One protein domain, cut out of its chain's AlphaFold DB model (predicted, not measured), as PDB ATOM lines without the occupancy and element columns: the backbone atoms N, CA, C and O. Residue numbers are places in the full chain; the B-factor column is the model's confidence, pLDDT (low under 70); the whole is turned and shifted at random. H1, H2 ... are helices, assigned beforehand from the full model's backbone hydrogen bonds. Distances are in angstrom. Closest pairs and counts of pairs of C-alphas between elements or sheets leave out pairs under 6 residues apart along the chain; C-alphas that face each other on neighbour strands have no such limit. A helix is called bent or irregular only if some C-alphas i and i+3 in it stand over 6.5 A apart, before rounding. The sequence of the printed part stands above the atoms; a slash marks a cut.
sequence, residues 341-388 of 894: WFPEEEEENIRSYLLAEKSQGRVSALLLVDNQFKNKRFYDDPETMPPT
ATOM      1  N   TRP A 341      48.703  48.007  25.668       85.12
ATOM      2  CA  TRP A 341      47.541  48.521  26.381       85.12
ATOM      3  C   TRP A 341      46.284  48.237  25.564       85.12
ATOM      4  O   TRP A 341      46.217  48.599  24.389       85.12
ATOM      5  N   PHE A 342      45.280  47.633  26.190       86.38
ATOM      6  CA  PHE A 342      43.965  47.411  25.595       86.38
ATOM      7  C   PHE A 342      42.858  47.735  26.612       86.38
ATOM      8  O   PHE A 342      43.094  47.650  27.822       86.38
ATOM      9  N   PRO A 343      41.656  48.135  26.160       86.31
ATOM     10  CA  PRO A 343      40.515  48.326  27.050       86.31
ATOM     11  C   PRO A 343      40.086  46.999  27.693       86.31
ATOM     12  O   PRO A 343      39.947  45.998  26.994       86.31
ATOM     13  N   GLU A 344      39.798  46.994  29.000       83.81
ATOM     14  CA  GLU A 344      39.364  45.783  29.733       83.81
ATOM     15  C   GLU A 344      38.095  45.154  29.122       83.81
ATOM     16  O   GLU A 344      37.942  43.939  29.119       83.81
ATOM     17  N   GLU A 345      37.218  45.963  28.519       83.88
ATOM     18  CA  GLU A 345      36.012  45.480  27.831       83.88
ATOM     19  C   GLU A 345      36.292  44.677  26.548       83.88
ATOM     20  O   GLU A 345      35.460  43.876  26.132       83.88
ATOM     21  N   GLU A 346      37.440  44.885  25.899       84.12
ATOM     22  CA  GLU A 346      37.794  44.215  24.640       84.12
ATOM     23  C   GLU A 346      38.624  42.939  24.860       84.12
ATOM     24  O   GLU A 346      38.932  42.240  23.893       84.12
ATOM     25  N   GLU A 347      38.951  42.590  26.111       84.88
ATOM     26  CA  GLU A 347      39.779  41.420  26.441       84.88
ATOM     27  C   GLU A 347      39.206  40.121  25.853       84.88
ATOM     28  O   GLU A 347      39.924  39.347  25.212       84.88
ATOM     29  N   GLU A 348      37.905  39.880  26.043       84.88
ATOM     30  CA  GLU A 348      37.236  38.665  25.563       84.88
ATOM     31  C   GLU A 348      37.223  38.590  24.033       84.88
ATOM     32  O   GLU A 348      37.499  37.532  23.459       84.88
ATOM     33  N   ASN A 349      36.987  39.727  23.373       86.69
ATOM     34  CA  ASN A 349      36.992  39.821  21.916       86.69
ATOM     35  C   ASN A 349      38.380  39.487  21.368       86.69
ATOM     36  O   ASN A 349      38.506  38.588  20.536       86.69
ATOM     37  N   ILE A 350      39.432  40.132  21.884       85.38
ATOM     38  CA  ILE A 350      40.819  39.883  21.468       85.38
ATOM     39  C   ILE A 350      41.180  38.411  21.688       85.38
ATOM     40  O   ILE A 350      41.705  37.757  20.784       85.38
ATOM     41  N   ARG A 351      40.843  37.843  22.851       84.25
ATOM     42  CA  ARG A 351      41.097  36.427  23.148       84.25
ATOM     43  C   ARG A 351      40.400  35.500  22.149       84.25
ATOM     44  O   ARG A 351      41.011  34.527  21.707       84.25
ATOM     45  N   SER A 352      39.154  35.795  21.781       84.94
ATOM     46  CA  SER A 352      38.394  34.999  20.814       84.94
ATOM     47  C   SER A 352      39.006  35.037  19.407       84.94
ATOM     48  O   SER A 352      39.154  33.983  18.789       84.94
ATOM     49  N   TYR A 353      39.459  36.207  18.938       84.00
ATOM     50  CA  TYR A 353      40.127  36.352  17.640       84.00
ATOM     51  C   TYR A 353      41.463  35.605  17.595       84.00
ATOM     52  O   TYR A 353      41.738  34.887  16.635       84.00
ATOM     53  N   LEU A 354      42.265  35.689  18.661       82.44
ATOM     54  CA  LEU A 354      43.533  34.957  18.752       82.44
ATOM     55  C   LEU A 354      43.319  33.434  18.769       82.44
ATOM     56  O   LEU A 354      44.093  32.690  18.166       82.44
ATOM     57  N   LEU A 355      42.258  32.953  19.428       81.88
ATOM     58  CA  LEU A 355      41.882  31.534  19.422       81.88
ATOM     59  C   LEU A 355      41.384  31.070  18.046       81.88
ATOM     60  O   LEU A 355      41.713  29.956  17.631       81.88
ATOM     61  N   ALA A 356      40.628  31.911  17.337       80.88
ATOM     62  CA  ALA A 356      40.168  31.626  15.982       80.88
ATOM     63  C   ALA A 356      41.352  31.466  15.013       80.88
ATOM     64  O   ALA A 356      41.426  30.459  14.308       80.88
ATOM     65  N   GLU A 357      42.332  32.369  15.053       76.75
ATOM     66  CA  GLU A 357      43.561  32.274  14.246       76.75
ATOM     67  C   GLU A 357      44.420  31.059  14.621       76.75
ATOM     68  O   GLU A 357      44.914  30.334  13.753       76.75
ATOM     69  N   LYS A 358      44.521  30.746  15.919       74.38
ATOM     70  CA  LYS A 358      45.205  29.534  16.392       74.38
ATOM     71  C   LYS A 358      44.599  28.261  15.790       74.38
ATOM     72  O   LYS A 358      45.335  27.327  15.479       74.38
ATOM     73  N   SER A 359      43.275  28.214  15.611       67.19
ATOM     74  CA  SER A 359      42.579  27.053  15.034       67.19
ATOM     75  C   SER A 359      42.867  26.840  13.542       67.19
ATOM     76  O   SER A 359      42.806  25.707  13.070       67.19
ATOM     77  N   GLN A 360      43.261  27.896  12.820       71.62
ATOM     78  CA  GLN A 360      43.650  27.828  11.406       71.62
ATOM     79  C   GLN A 360      45.092  27.325  11.195       71.62
ATOM     80  O   GLN A 360      45.520  27.126  10.058       71.62
ATOM     81  N   GLY A 361      45.843  27.074  12.276       55.53
ATOM     82  CA  GLY A 361      47.101  26.320  12.248       55.53
ATOM     83  C   GLY A 361      48.341  27.078  11.762       55.53
ATOM     84  O   GLY A 361      49.361  26.437  11.522       55.53
ATOM     85  N   ARG A 362      48.292  28.410  11.612       59.78
ATOM     86  CA  ARG A 362      49.429  29.198  11.092       59.78
ATOM     87  C   ARG A 362      50.353  29.765  12.174       59.78
ATOM     88  O   ARG A 362      51.555  29.815  11.940       59.78
ATOM     89  N   VAL A 363      49.837  30.159  13.344       63.25
ATOM     90  CA  VAL A 363      50.626  30.756  14.445       63.25
ATOM     91  C   VAL A 363      49.947  30.497  15.798       63.25
ATOM     92  O   VAL A 363      48.725  30.581  15.913       63.25
ATOM     93  N   SER A 364      50.717  30.204  16.853       65.00
ATOM     94  CA  SER A 364      50.211  30.152  18.232       65.00
ATOM     95  C   SER A 364      50.378  31.508  18.925       65.00
ATOM     96  O   SER A 364      51.458  31.812  19.424       65.00
ATOM     97  N   ALA A 365      49.313  32.309  18.987       69.75
ATOM     98  CA  ALA A 365      49.276  33.517  19.809       69.75
ATOM     99  C   ALA A 365      48.586  33.233  21.157       69.75
ATOM    100  O   ALA A 365      47.576  32.527  21.213       69.75
ATOM    101  N   LEU A 366      49.136  33.763  22.252       73.75
ATOM    102  CA  LEU A 366      48.581  33.640  23.601       73.75
ATOM    103  C   LEU A 366      48.575  35.015  24.271       73.75
ATOM    104  O   LEU A 366      49.625  35.630  24.418       73.75
ATOM    105  N   LEU A 367      47.400  35.462  24.717       77.00
ATOM    106  CA  LEU A 367      47.272  36.659  25.543       77.00
ATOM    107  C   LEU A 367      47.553  36.297  27.008       77.00
ATOM    108  O   LEU A 367      46.800  35.531  27.620       77.00
ATOM    109  N   LEU A 368      48.633  36.845  27.561       72.62
ATOM    110  CA  LEU A 368      48.970  36.763  28.981       72.62
ATOM    111  C   LEU A 368      48.554  38.077  29.644       72.62
ATOM    112  O   LEU A 368      49.084  39.132  29.312       72.62
ATOM    113  N   VAL A 369      47.599  38.014  30.570       66.50
ATOM    114  CA  VAL A 369      47.196  39.186  31.356       66.50
ATOM    115  C   VAL A 369      48.066  39.242  32.598       66.50
ATOM    116  O   VAL A 369      47.983  38.364  33.463       66.50
ATOM    117  N   ASP A 370      48.897  40.274  32.699       61.75
ATOM    118  CA  ASP A 370      49.637  40.531  33.925       61.75
ATOM    119  C   ASP A 370      48.706  41.148  34.982       61.75
ATOM    120  O   ASP A 370      48.391  42.339  34.985       61.75
ATOM    121  N   ASN A 371      48.239  40.308  35.906       57.75
ATOM    122  CA  ASN A 371      47.379  40.727  37.011       57.75
ATOM    123  C   ASN A 371      48.125  41.537  38.092       57.75
ATOM    124  O   ASN A 371      47.466  42.087  38.980       57.75
ATOM    125  N   GLN A 372      49.461  41.650  38.047       51.53
ATOM    126  CA  GLN A 372      50.230  42.421  39.036       51.53
ATOM    127  C   GLN A 372      49.951  43.927  38.964       51.53
ATOM    128  O   GLN A 372      50.108  44.641  39.958       51.53
ATOM    129  N   PHE A 373      49.446  44.408  37.828       52.91
ATOM    130  CA  PHE A 373      49.065  45.803  37.654       52.91
ATOM    131  C   PHE A 373      47.812  46.190  38.459       52.91
ATOM    132  O   PHE A 373      47.725  47.322  38.913       52.91
ATOM    133  N   LYS A 374      46.876  45.281  38.783       49.56
ATOM    134  CA  LYS A 374      45.632  45.655  39.506       49.56
ATOM    135  C   LYS A 374      45.859  46.253  40.908       49.56
ATOM    136  O   LYS A 374      44.989  46.968  41.401       49.56
ATOM    137  N   ASN A 375      47.017  46.003  41.532       43.06
ATOM    138  CA  ASN A 375      47.301  46.377  42.925       43.06
ATOM    139  C   ASN A 375      48.372  47.475  43.110       43.06
ATOM    140  O   ASN A 375      48.602  47.895  44.248       43.06
ATOM    141  N   LYS A 376      49.027  47.963  42.044       49.00
ATOM    142  CA  LYS A 376      50.013  49.056  42.146       49.00
ATOM    143  C   LYS A 376      49.321  50.425  42.146       49.00
ATOM    144  O   LYS A 376      48.348  50.655  41.436       49.00
ATOM    145  N   ARG A 377      49.830  51.366  42.950       50.56
ATOM    146  CA  ARG A 377      49.436  52.781  42.860       50.56
ATOM    147  C   ARG A 377      50.172  53.390  41.667       50.56
ATOM    148  O   ARG A 377      51.300  53.829  41.804       50.56
ATOM    149  N   PHE A 378      49.534  53.388  40.502       51.53
ATOM    150  CA  PHE A 378      50.086  53.838  39.213       51.53
ATOM    151  C   PHE A 378      50.498  55.319  39.129       51.53
ATOM    152  O   PHE A 378      50.917  55.778  38.075       51.53
ATOM    153  N   TYR A 379      50.324  56.092  40.201       51.00
ATOM    154  CA  TYR A 379      50.441  57.551  40.173       51.00
ATOM    155  C   TYR A 379      51.868  58.074  40.362       51.00
ATOM    156  O   TYR A 379      52.049  59.286  40.242       51.00
ATOM    157  N   ASP A 380      52.820  57.181  40.652       50.69
ATOM    158  CA  ASP A 380      54.187  57.528  41.051       50.69
ATOM    159  C   ASP A 380      55.202  57.455  39.878       50.69
ATOM    160  O   ASP A 380      56.184  58.187  39.919       50.69
ATOM    161  N   ASP A 381      54.935  56.690  38.799       56.56
ATOM    162  CA  ASP A 381      55.847  56.522  37.640       56.56
ATOM    163  C   ASP A 381      55.183  56.902  36.286       56.56
ATOM    164  O   ASP A 381      54.373  56.126  35.760       56.56
ATOM    165  N   PRO A 382      55.548  58.040  35.654       59.44
ATOM    166  CA  PRO A 382      54.966  58.520  34.386       59.44
ATOM    167  C   PRO A 382      55.123  57.567  33.186       59.44
ATOM    168  O   PRO A 382      54.339  57.600  32.230       59.44
ATOM    169  N   GLU A 383      56.145  56.712  33.202       60.03
ATOM    170  CA  GLU A 383      56.420  55.767  32.113       60.03
ATOM    171  C   GLU A 383      55.471  54.567  32.114       60.03
ATOM    172  O   GLU A 383      55.116  54.073  31.045       60.03
ATOM    173  N   THR A 384      54.998  54.148  33.291       67.31
ATOM    174  CA  THR A 384      54.136  52.964  33.450       67.31
ATOM    175  C   THR A 384      52.646  53.298  33.522       67.31
ATOM    176  O   THR A 384      51.813  52.393  33.599       67.31
ATOM    177  N   MET A 385      52.291  54.589  33.487       74.12
ATOM    178  CA  MET A 385      50.900  55.024  33.544       74.12
ATOM    179  C   MET A 385      50.133  54.580  32.283       74.12
ATOM    180  O   MET A 385      50.560  54.904  31.169       74.12
ATOM    181  N   PRO A 386      48.993  53.878  32.432       82.94
ATOM    182  CA  PRO A 386      48.162  53.495  31.298       82.94
ATOM    183  C   PRO A 386      47.621  54.722  30.547       82.94
ATOM    184  O   PRO A 386      47.333  55.753  31.162       82.94
ATOM    185  N   PRO A 387      47.439  54.615  29.222       87.81
ATOM    186  CA  PRO A 387      46.849  55.677  28.423       87.81
ATOM    187  C   PRO A 387      45.357  55.860  28.730       87.81
ATOM    188  O   PRO A 387      44.641  54.917  29.082       87.81
ATOM    189  N   THR A 388      44.870  57.084  28.558       87.50
ATOM    190  CA  THR A 388      43.471  57.448  28.780       87.50
ATOM    191  C   THR A 388      42.671  57.296  27.493       87.50
ATOM    192  O   THR A 388      43.009  57.882  26.462       87.50
TER     193      THR A 388
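What this domain is: This is residues 341 to 388 of the 894 residues of the protein "V-type proton ATPase subunit a" of Babesia ovata (UniProt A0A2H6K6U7). A long, thin rod: H1 makes one half, the chain turns round at residues 360 to 364, and an extended stretch runs back beside H1 to the short H2 in the other half. Past H2, residues 376 to 388 form a loop with no named element that folds back toward the first residue. The 48 printed residues hold two named helices, H1 then H2, and no named strand; the class is all helix, with 21 residues, under half, in named elements. The whole is only just loose, close to extended, with a radius of gyration of the C-alphas of 14.3 A and spans of 43 by 17 by 17 A.

Where its parts are: H1, residues 344 to 359, runs 24.0 A from C-alpha 344 at (39.364, 45.783, 29.733) to C-alpha 359 at (42.579, 27.053, 15.034). It is irregular: C-alphas 345 and 348 are 7.3 A apart. H2, residues 371 to 375, ends at C-alpha 375 at (47.301, 46.377, 42.925).

How they stand to each other: H1 and H2 are apart. Of the O i to N i+4 pairs, 10 of 12 in H1 and 0 of 1 in H2 are within hydrogen-bond range; in H2, 1 of 2 O i to N i+3 pairs is.

The domain as a whole: The C-alphas farthest apart, of Gln 360 and Asp 380, are 43.3 A apart. The printed part has no cut, and the link from H1 to H2, 11 residues, is long. Mean pLDDT of the printed part is 70.6; residues 359, 361 to 365 and 369 to 384 are under 70.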